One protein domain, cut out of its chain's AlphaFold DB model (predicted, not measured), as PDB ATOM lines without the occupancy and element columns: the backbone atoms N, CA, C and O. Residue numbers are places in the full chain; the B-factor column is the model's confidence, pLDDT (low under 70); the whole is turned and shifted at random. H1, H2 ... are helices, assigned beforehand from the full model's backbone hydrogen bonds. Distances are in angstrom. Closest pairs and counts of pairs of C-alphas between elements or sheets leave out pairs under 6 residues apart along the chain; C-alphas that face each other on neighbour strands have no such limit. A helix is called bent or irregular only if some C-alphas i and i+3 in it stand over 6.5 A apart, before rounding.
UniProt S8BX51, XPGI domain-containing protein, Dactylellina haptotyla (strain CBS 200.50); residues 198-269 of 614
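What this domain is: This is residues 198 to 269 of the 614 residues of the protein "XPGI domain-containing protein" of Dactylellina haptotyla (strain CBS 200.50) (UniProt S8BX51). The longest helix, H4, makes one wall of a small all-helix domain, and the helical hairpin of H1 and H2 stands across from it. H3 bridges the two sides near the first part of H4 and the first end of H1, while the very short H5 bridges H4 and the last end of H1 with few contacts, and the circuit is only weakly closed. The printed part has 72 residues with five named helices in the order H1, H2, H3, H4, H5 and no named strand, and its class is all helix. The whole is compact, with a radius of gyration of the C-alphas of 11.2 A, and rounded, with spans of 31 by 23 by 21 A.

How they stand to each other: H4, residues 240 to 256, touches H3, residues 228 to 235, with its residues 243 to 246 alone; the closest C-alphas are those of Ile 234 and Leu 243, 6.1 A apart. These two form a helical hairpin and run opposite ways at a steep tilt of 41 degrees. H4 also touches H5, residues 264 to 267, with its residues 244 to 251 alone, and the closest C-alphas are those of Gln 247 and Ser 265, 6.9 A apart. H2, residues 212 to 224, is close to H4 but not clearly touching it: the closest C-alphas, of Val 221 and Leu 254, are 7.4 A apart, and the lines are about perpendicular at 89 degrees. H1, residues 198 to 207, is apart from H4, yet it is the hub and touches three helices. H1 and H2 form a helical hairpin with 15 pairs of C-alphas within 8 A, the closest being Gly 207 and Ala 214 at 4.9 A. They run opposite ways at a tilt of 35.1 degrees, only just steep. H1 touches H3 at a steep tilt of 66 degrees, the same way, with the C-alphas of Glu 199 and Trp 231 closest at 6.3 A. H1 and H5 only just touch, with 3 pairs of C-alphas within 8 A, the closest being Leu 206 and His 267 at 5.9 A. Of the three touching pairs that have a tilt, 0 are shallow, and the packing is mostly crossed, the helices standing at steep angles to one another. H5 is apart from H2 and from H3, and H2 is only just apart from H3, with a closest distance of 8.1 A. In H1 and H4 every O i to N i+4 pair is within hydrogen-bond range; in H2 it is 8 of 9 and in H3 3 of 4, and H5 is too short for such a pair.

Where its parts are: H4 is 24.3 A long, from C-alpha 240 at (39.146, -8.882, 28.622) to C-alpha 256 at (30.268, -2.112, 50.168). H2 measures 19.0 A from C-alpha 212 to C-alpha 224. H1 begins at C-alpha 198, at (35.012, -22.550, 38.398), and measures 14.0 A to C-alpha 207. H3 measures 11.4 A and is irregular, but only just: C-alphas 228 and 231 are 6.51 A apart. H5 measures 5.5 A and ends at C-alpha 267, at (45.460, -10.757, 39.700).

The domain as a whole: The two C-alphas farthest apart are those of Ala 212 and Asn 238, 31.0 A, and the first and last printed C-alphas, of Glu 198 and Thr 269, are 14.7 A apart. The printed part has no cut. The links from H1 to H2, H2 to H3 and H3 to H4 are tight, the link from H4 to H5, with 7 residues, is short, and no link is long. The mean pLDDT of the printed part is 79.3. It is under 70 at residues 208 to 217, of which 212 to 217 belong to H2, at residues 226 to 228, of which 228 belongs to H3, and at residues 262 to 266, of which 264 to 266 belong to H5.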
ATOM      1  N   GLU A 198      34.880 -23.924  38.868       91.06
ATOM      2  CA  GLU A 198      35.012 -22.550  38.398       91.06
ATOM      3  C   GLU A 198      35.290 -21.593  39.559       91.06
ATOM      4  O   GLU A 198      36.202 -20.774  39.474       91.06
ATOM      5  N   GLU A 199      34.583 -21.754  40.674       90.06
ATOM      6  CA  GLU A 199      34.833 -21.005  41.906       90.06
ATOM      7  C   GLU A 199      36.227 -21.284  42.480       90.06
ATOM      8  O   GLU A 199      36.925 -20.345  42.864       90.06
ATOM      9  N   LEU A 200      36.698 -22.538  42.458       90.19
ATOM     10  CA  LEU A 200      38.075 -22.857  42.855       90.19
ATOM     11  C   LEU A 200      39.120 -22.194  41.949       90.19
ATOM     12  O   LEU A 200      40.155 -21.749  42.444       90.19
ATOM     13  N   ILE A 201      38.864 -22.096  40.640       91.06
ATOM     14  CA  ILE A 201      39.744 -21.376  39.704       91.06
ATOM     15  C   ILE A 201      39.819 -19.899  40.092       91.06
ATOM     16  O   ILE A 201      40.908 -19.325  40.106       91.06
ATOM     17  N   ILE A 202      38.693 -19.278  40.440       87.94
ATOM     18  CA  ILE A 202      38.692 -17.889  40.901       87.94
ATOM     19  C   ILE A 202      39.435 -17.754  42.229       87.94
ATOM     20  O   ILE A 202      40.314 -16.899  42.337       87.94
ATOM     21  N   CYS A 203      39.172 -18.627  43.206       86.88
ATOM     22  CA  CYS A 203      39.907 -18.639  44.469       86.88
ATOM     23  C   CYS A 203      41.413 -18.747  44.255       86.88
ATOM     24  O   CYS A 203      42.174 -18.041  44.916       86.88
ATOM     25  N   ALA A 204      41.834 -19.604  43.324       86.56
ATOM     26  CA  ALA A 204      43.221 -19.730  42.933       86.56
ATOM     27  C   ALA A 204      43.733 -18.393  42.372       86.56
ATOM     28  O   ALA A 204      44.632 -17.778  42.937       86.56
ATOM     29  N   LEU A 205      43.116 -17.867  41.317       86.38
ATOM     30  CA  LEU A 205      43.577 -16.640  40.660       86.38
ATOM     31  C   LEU A 205      43.655 -15.427  41.601       86.38
ATOM     32  O   LEU A 205      44.573 -14.618  41.459       86.38
ATOM     33  N   LEU A 206      42.754 -15.334  42.581       82.00
ATOM     34  CA  LEU A 206      42.784 -14.321  43.640       82.00
ATOM     35  C   LEU A 206      43.861 -14.607  44.703       82.00
ATOM     36  O   LEU A 206      44.571 -13.701  45.140       82.00
ATOM     37  N   GLY A 207      44.012 -15.876  45.094       76.19
ATOM     38  CA  GLY A 207      44.962 -16.352  46.102       76.19
ATOM     39  C   GLY A 207      46.415 -16.455  45.627       76.19
ATOM     40  O   GLY A 207      47.303 -16.673  46.444       76.19
ATOM     41  N   ALA A 208      46.696 -16.257  44.337       62.03
ATOM     42  CA  ALA A 208      48.053 -16.249  43.779       62.03
ATOM     43  C   ALA A 208      48.947 -15.106  44.316       62.03
ATOM     44  O   ALA A 208      50.119 -15.010  43.944       62.03
ATOM     45  N   THR A 209      48.419 -14.233  45.177       53.41
ATOM     46  CA  THR A 209      49.224 -13.297  45.961       53.41
ATOM     47  C   THR A 209      49.808 -14.020  47.168       53.41
ATOM     48  O   THR A 209      49.104 -14.635  47.955       53.41
ATOM     49  N   SER A 210      51.130 -13.990  47.300       51.19
ATOM     50  CA  SER A 210      51.943 -14.847  48.174       51.19
ATOM     51  C   SER A 210      51.767 -14.660  49.692       51.19
ATOM     52  O   SER A 210      52.652 -15.051  50.450       51.19
ATOM     53  N   SER A 211      50.682 -14.052  50.169       56.62
ATOM     54  CA  SER A 211      50.416 -13.884  51.597       56.62
ATOM     55  C   SER A 211      49.298 -14.824  52.049       56.62
ATOM     56  O   SER A 211      48.277 -14.969  51.386       56.62
ATOM     57  N   ALA A 212      49.456 -15.452  53.218       57.84
ATOM     58  CA  ALA A 212      48.433 -16.323  53.809       57.84
ATOM     59  C   ALA A 212      47.053 -15.635  53.947       57.84
ATOM     60  O   ALA A 212      46.017 -16.296  53.894       57.84
ATOM     61  N   GLY A 213      47.029 -14.298  54.050       55.06
ATOM     62  CA  GLY A 213      45.802 -13.498  54.052       55.06
ATOM     63  C   GLY A 213      45.015 -13.556  52.737       55.06
ATOM     64  O   GLY A 213      43.787 -13.512  52.764       55.06
ATOM     65  N   ALA A 214      45.685 -13.743  51.597       58.66
ATOM     66  CA  ALA A 214      45.042 -13.826  50.290       58.66
ATOM     67  C   ALA A 214      44.156 -15.065  50.124       58.66
ATOM     68  O   ALA A 214      43.155 -15.014  49.419       58.66
ATOM     69  N   THR A 215      44.495 -16.170  50.795       62.91
ATOM     70  CA  THR A 215      43.704 -17.411  50.760       62.91
ATOM     71  C   THR A 215      42.398 -17.278  51.546       62.91
ATOM     72  O   THR A 215      41.353 -17.764  51.124       62.91
ATOM     73  N   ILE A 216      42.437 -16.592  52.693       69.19
ATOM     74  CA  ILE A 216      41.237 -16.340  53.504       69.19
ATOM     75  C   ILE A 216      40.319 -15.361  52.773       69.19
ATOM     76  O   ILE A 216      39.108 -15.561  52.715       69.19
ATOM     77  N   LEU A 217      40.912 -14.320  52.188       69.06
ATOM     78  CA  LEU A 217      40.199 -13.324  51.407       69.06
ATOM     79  C   LEU A 217      39.559 -13.950  50.163       69.06
ATOM     80  O   LEU A 217      38.377 -13.734  49.929       69.06
ATOM     81  N   SER A 218      40.283 -14.780  49.407       73.88
ATOM     82  CA  SER A 218      39.743 -15.412  48.198       73.88
ATOM     83  C   SER A 218      38.574 -16.348  48.494       73.88
ATOM     84  O   SER A 218      37.623 -16.394  47.719       73.88
ATOM     85  N   ARG A 219      38.603 -17.044  49.636       75.94
ATOM     86  CA  ARG A 219      37.480 -17.864  50.096       75.94
ATOM     87  C   ARG A 219      36.281 -17.014  50.504       75.94
ATOM     88  O   ARG A 219      35.184 -17.269  50.023       75.94
ATOM     89  N   LYS A 220      36.488 -15.991  51.341       77.81
ATOM     90  CA  LYS A 220      35.408 -15.093  51.779       77.81
ATOM     91  C   LYS A 220      34.756 -14.376  50.605       77.81
ATOM     92  O   LYS A 220      33.541 -14.290  50.563       77.81
ATOM     93  N   VAL A 221      35.546 -13.916  49.638       76.75
ATOM     94  CA  VAL A 221      35.042 -13.265  48.422       76.75
ATOM     95  C   VAL A 221      34.097 -14.190  47.658       76.75
ATOM     96  O   VAL A 221      33.013 -13.765  47.272       76.75
ATOM     97  N   VAL A 222      34.469 -15.460  47.484       77.44
ATOM     98  CA  VAL A 222      33.603 -16.431  46.804       77.44
ATOM     99  C   VAL A 222      32.384 -16.810  47.652       77.44
ATOM    100  O   VAL A 222      31.292 -16.961  47.114       77.44
ATOM    101  N   GLU A 223      32.530 -16.905  48.975       78.88
ATOM    102  CA  GLU A 223      31.419 -17.204  49.889       78.88
ATOM    103  C   GLU A 223      30.396 -16.059  50.002       78.88
ATOM    104  O   GLU A 223      29.203 -16.334  50.139       78.88
ATOM    105  N   LEU A 224      30.838 -14.800  49.921       72.94
ATOM    106  CA  LEU A 224      29.978 -13.610  49.978       72.94
ATOM    107  C   LEU A 224      29.101 -13.468  48.734       72.94
ATOM    108  O   LEU A 224      27.982 -12.970  48.822       72.94
ATOM    109  N   ASP A 225      29.576 -13.954  47.590       70.06
ATOM    110  CA  ASP A 225      28.835 -13.936  46.334       70.06
ATOM    111  C   ASP A 225      28.502 -15.359  45.885       70.06
ATOM    112  O   ASP A 225      28.847 -15.799  44.792       70.06
ATOM    113  N   ARG A 226      27.800 -16.100  46.749       67.62
ATOM    114  CA  ARG A 226      27.240 -17.419  46.411       67.62
ATOM    115  C   ARG A 226      26.098 -17.365  45.402       67.62
ATOM    116  O   ARG A 226      25.501 -18.403  45.125       67.62
ATOM    117  N   SER A 227      25.769 -16.190  44.854       68.06
ATOM    118  CA  SER A 227      24.850 -16.136  43.728       68.06
ATOM    119  C   SER A 227      25.490 -16.911  42.574       68.06
ATOM    120  O   SER A 227      26.507 -16.457  42.035       68.06
ATOM    121  N   PRO A 228      24.910 -18.044  42.132       62.88
ATOM    122  CA  PRO A 228      25.489 -18.857  41.065       62.88
ATOM    123  C   PRO A 228      25.669 -18.072  39.754       62.88
ATOM    124  O   PRO A 228      26.341 -18.533  38.839       62.88
ATOM    125  N   THR A 229      25.119 -16.861  39.650       71.44
ATOM    126  CA  THR A 229      25.222 -15.994  38.481       71.44
ATOM    127  C   THR A 229      26.605 -15.376  38.270       71.44
ATOM    128  O   THR A 229      27.030 -15.282  37.122       71.44
ATOM    129  N   ASN A 230      27.335 -14.939  39.302       80.69
ATOM    130  CA  ASN A 230      28.475 -14.027  39.077       80.69
ATOM    131  C   ASN A 230      29.769 -14.763  38.704       80.69
ATOM    132  O   ASN A 230      30.413 -14.409  37.713       80.69
ATOM    133  N   TRP A 231      30.103 -15.860  39.386       82.94
ATOM    134  CA  TRP A 231      31.268 -16.679  39.018       82.94
ATOM    135  C   TRP A 231      31.066 -17.400  37.683       82.94
ATOM    136  O   TRP A 231      31.986 -17.493  36.865       82.94
ATOM    137  N   GLN A 232      29.831 -17.812  37.386       83.50
ATOM    138  CA  GLN A 232      29.479 -18.315  36.059       83.50
ATOM    139  C   GLN A 232      29.602 -17.233  34.977       83.50
ATOM    140  O   GLN A 232      30.010 -17.539  33.859       83.50
ATOM    141  N   ARG A 233      29.292 -15.962  35.276       89.62
ATOM    142  CA  ARG A 233      29.504 -14.845  34.336       89.62
ATOM    143  C   ARG A 233      30.985 -14.622  34.049       89.62
ATOM    144  O   ARG A 233      31.333 -14.455  32.883       89.62
ATOM    145  N   ILE A 234      31.855 -14.692  35.060       88.19
ATOM    146  CA  ILE A 234      33.311 -14.593  34.854       88.19
ATOM    147  C   ILE A 234      33.798 -15.702  33.923       88.19
ATOM    148  O   ILE A 234      34.509 -15.438  32.957       88.19
ATOM    149  N   THR A 235      33.392 -16.944  34.173       87.94
ATOM    150  CA  THR A 235      33.855 -18.086  33.370       87.94
ATOM    151  C   THR A 235      33.267 -18.136  31.961       87.94
ATOM    152  O   THR A 235      33.860 -18.752  31.077       87.94
ATOM    153  N   LYS A 236      32.159 -17.425  31.724       91.56
ATOM    154  CA  LYS A 236      31.551 -17.206  30.402       91.56
ATOM    155  C   LYS A 236      32.075 -15.960  29.677       91.56
ATOM    156  O   LYS A 236      31.651 -15.705  28.552       91.56
ATOM    157  N   CYS A 237      32.964 -15.174  30.287       93.31
ATOM    158  CA  CYS A 237      33.567 -14.028  29.610       93.31
ATOM    159  C   CYS A 237      34.397 -14.509  28.413       93.31
ATOM    160  O   CYS A 237      35.212 -15.422  28.533       93.31
ATOM    161  N   ASN A 238      34.223 -13.857  27.265       94.12
ATOM    162  CA  ASN A 238      34.901 -14.203  26.012       94.12
ATOM    163  C   ASN A 238      36.072 -13.269  25.684       94.12
ATOM    164  O   ASN A 238      36.869 -13.565  24.794       94.12
ATOM    165  N   ASN A 239      36.188 -12.139  26.383       95.19
ATOM    166  CA  ASN A 239      37.265 -11.175  26.198       95.19
ATOM    167  C   ASN A 239      37.585 -10.418  27.500       95.19
ATOM    168  O   ASN A 239      36.878 -10.522  28.505       95.19
ATOM    169  N   ALA A 240      38.672  -9.643  27.470       94.44
ATOM    170  CA  ALA A 240      39.146  -8.882  28.622       94.44
ATOM    171  C   ALA A 240      38.196  -7.748  29.049       94.44
ATOM    172  O   ALA A 240      38.140  -7.438  30.233       94.44
ATOM    173  N   GLN A 241      37.432  -7.159  28.123       94.88
ATOM    174  CA  GLN A 241      36.486  -6.080  28.436       94.88
ATOM    175  C   GLN A 241      35.296  -6.598  29.250       94.88
ATOM    176  O   GLN A 241      34.940  -6.006  30.262       94.88
ATOM    177  N   GLN A 242      34.722  -7.738  28.856       94.25
ATOM    178  CA  GLN A 242      33.658  -8.400  29.617       94.25
ATOM    179  C   GLN A 242      34.136  -8.784  31.016       94.25
ATOM    180  O   GLN A 242      33.430  -8.538  31.991       94.25
ATOM    181  N   LEU A 243      35.355  -9.326  31.117       92.88
ATOM    182  CA  LEU A 243      35.947  -9.644  32.411       92.88
ATOM    183  C   LEU A 243      36.098  -8.387  33.278       92.88
ATOM    184  O   LEU A 243      35.703  -8.423  34.436       92.88
ATOM    185  N   ALA A 244      36.588  -7.279  32.714       91.06
ATOM    186  CA  ALA A 244      36.750  -6.015  33.431       91.06
ATOM    187  C   ALA A 244      35.414  -5.448  33.947       91.06
ATOM    188  O   ALA A 244      35.355  -4.954  35.069       91.06
ATOM    189  N   LEU A 245      34.330  -5.566  33.171       91.62
ATOM    190  CA  LEU A 245      32.991  -5.151  33.608       91.62
ATOM    191  C   LEU A 245      32.493  -5.985  34.794       91.62
ATOM    192  O   LEU A 245      32.011  -5.432  35.779       91.62
ATOM    193  N   VAL A 246      32.639  -7.312  34.720       88.88
ATOM    194  CA  VAL A 246      32.237  -8.202  35.819       88.88
ATOM    195  C   VAL A 246      33.123  -7.983  37.051       88.88
ATOM    196  O   VAL A 246      32.624  -7.985  38.172       88.88
ATOM    197  N   GLN A 247      34.419  -7.725  36.857       87.25
ATOM    198  CA  GLN A 247      35.336  -7.360  37.936       87.25
ATOM    199  C   GLN A 247      34.925  -6.064  38.626       87.25
ATOM    200  O   GLN A 247      34.863  -6.054  39.848       87.25
ATOM    201  N   ALA A 248      34.595  -5.009  37.878       88.75
ATOM    202  CA  ALA A 248      34.159  -3.739  38.456       88.75
ATOM    203  C   ALA A 248      32.866  -3.893  39.280       88.75
ATOM    204  O   ALA A 248      32.733  -3.297  40.351       88.75
ATOM    205  N   GLU A 249      31.926  -4.730  38.823       87.69
ATOM    206  CA  GLU A 249      30.701  -5.046  39.571       87.69
ATOM    207  C   GLU A 249      31.019  -5.757  40.896       87.69
ATOM    208  O   GLU A 249      30.496  -5.388  41.949       87.69
ATOM    209  N   ILE A 250      31.908  -6.752  40.854       83.94
ATOM    210  CA  ILE A 250      32.348  -7.516  42.026       83.94
ATOM    211  C   ILE A 250      33.130  -6.627  43.001       83.94
ATOM    212  O   ILE A 250      32.865  -6.656  44.200       83.94
ATOM    213  N   GLU A 251      34.052  -5.798  42.503       85.56
ATOM    214  CA  GLU A 251      34.802  -4.825  43.305       85.56
ATOM    215  C   GLU A 251      33.854  -3.842  43.999       85.56
ATOM    216  O   GLU A 251      34.015  -3.573  45.186       85.56
ATOM    217  N   THR A 252      32.821  -3.361  43.302       87.69
ATOM    218  CA  THR A 252      31.806  -2.473  43.889       87.69
ATOM    219  C   THR A 252      31.062  -3.159  45.034       87.69
ATOM    220  O   THR A 252      30.962  -2.584  46.116       87.69
ATOM    221  N   LYS A 253      30.593  -4.400  44.840       84.38
ATOM    222  CA  LYS A 253      29.911  -5.172  45.897       84.38
ATOM    223  C   LYS A 253      30.816  -5.413  47.102       84.38
ATOM    224  O   LYS A 253      30.405  -5.224  48.238       84.38
ATOM    225  N   LEU A 254      32.064  -5.793  46.860       82.69
ATOM    226  CA  LEU A 254      33.001  -6.119  47.930       82.69
ATOM    227  C   LEU A 254      33.479  -4.878  48.693       82.69
ATOM    228  O   LEU A 254      33.677  -4.959  49.904       82.69
ATOM    229  N   ASN A 255      33.582  -3.723  48.029       85.88
ATOM    230  CA  ASN A 255      33.842  -2.447  48.696       85.88
ATOM    231  C   ASN A 255      32.694  -2.055  49.645       85.88
ATOM    232  O   ASN A 255      32.965  -1.530  50.723       85.88
ATOM    233  N   VAL A 256      31.432  -2.332  49.281       87.25
ATOM    234  CA  VAL A 256      30.268  -2.112  50.168       87.25
ATOM    235  C   VAL A 256      30.363  -2.979  51.429       87.25
ATOM    236  O   VAL A 256      30.060  -2.509  52.520       87.25
ATOM    237  N   GLU A 257      30.875  -4.201  51.297       84.69
ATOM    238  CA  GLU A 257      31.126  -5.135  52.405       84.69
ATOM    239  C   GLU A 257      32.431  -4.837  53.183       84.69
ATOM    240  O   GLU A 257      32.837  -5.602  54.059       84.69
ATOM    241  N   GLY A 258      33.124  -3.733  52.872       87.00
ATOM    242  CA  GLY A 258      34.334  -3.299  53.576       87.00
ATOM    243  C   GLY A 258      35.623  -4.026  53.174       87.00
ATOM    244  O   GLY A 258      36.636  -3.902  53.866       87.00
ATOM    245  N   PHE A 259      35.629  -4.771  52.065       81.19
ATOM    246  CA  PHE A 259      36.842  -5.397  51.533       81.19
ATOM    247  C   PHE A 259      37.559  -4.450  50.568       81.19
ATOM    248  O   PHE A 259      37.066  -4.175  49.480       81.19
ATOM    249  N   ASP A 260      38.763  -3.995  50.930       74.25
ATOM    250  CA  ASP A 260      39.600  -3.192  50.030       74.25
ATOM    251  C   ASP A 260      40.263  -4.084  48.969       74.25
ATOM    252  O   ASP A 260      41.307  -4.704  49.192       74.25
ATOM    253  N   LEU A 261      39.629  -4.157  47.798       70.12
ATOM    254  CA  LEU A 261      40.063  -4.998  46.681       70.12
ATOM    255  C   LEU A 261      40.656  -4.208  45.526       70.12
ATOM    256  O   LEU A 261      40.647  -4.692  44.397       70.12
ATOM    257  N   ARG A 262      41.277  -3.052  45.793       67.75
ATOM    258  CA  ARG A 262      41.969  -2.213  44.788       67.75
ATOM    259  C   ARG A 262      43.089  -2.916  43.986       67.75
ATOM    260  O   ARG A 262      43.821  -2.273  43.240       67.75
ATOM    261  N   LYS A 263      43.245  -4.238  44.118       64.56
ATOM    262  CA  LYS A 263      44.184  -5.105  43.395       64.56
ATOM    263  C   LYS A 263      43.523  -6.299  42.682       64.56
ATOM    264  O   LYS A 263      44.243  -7.138  42.154       64.56
ATOM    265  N   LEU A 264      42.192  -6.428  42.622       66.69
ATOM    266  CA  LEU A 264      41.564  -7.599  41.981       66.69
ATOM    267  C   LEU A 264      41.905  -7.689  40.480       66.69
ATOM    268  O   LEU A 264      42.286  -8.752  39.975       66.69
ATOM    269  N   SER A 265      41.851  -6.542  39.800       62.28
ATOM    270  CA  SER A 265      42.166  -6.372  38.377       62.28
ATOM    271  C   SER A 265      43.578  -6.821  37.969       62.28
ATOM    272  O   SER A 265      43.762  -7.337  36.865       62.28
ATOM    273  N   CYS A 266      44.589  -6.709  38.842       67.88
ATOM    274  CA  CYS A 266      45.954  -7.129  38.502       67.88
ATOM    275  C   CYS A 266      46.190  -8.642  38.674       67.88
ATOM    276  O   CYS A 266      47.132  -9.207  38.102       67.88
ATOM    277  N   HIS A 267      45.319  -9.330  39.416       72.81
ATOM    278  CA  HIS A 267      45.460 -10.757  39.700       72.81
ATOM    279  C   HIS A 267      44.638 -11.627  38.750       72.81
ATOM    280  O   HIS A 267      45.183 -12.588  38.188       72.81
ATOM    281  N   LEU A 268      43.391 -11.238  38.486       84.88
ATOM    282  CA  LEU A 268      42.476 -11.954  37.606       84.88
ATOM    283  C   LEU A 268      42.546 -11.378  36.181       84.88
ATOM    284  O   LEU A 268      41.784 -10.499  35.801       84.88
ATOM    285  N   THR A 269      43.478 -11.877  35.370       90.44
ATOM    286  CA  THR A 269      43.563 -11.498  33.952       90.44
ATOM    287  C   THR A 269      42.856 -12.520  33.069       90.44
ATOM    288  O   THR A 269      42.877 -13.721  33.351       90.44
TER     289      THR A 269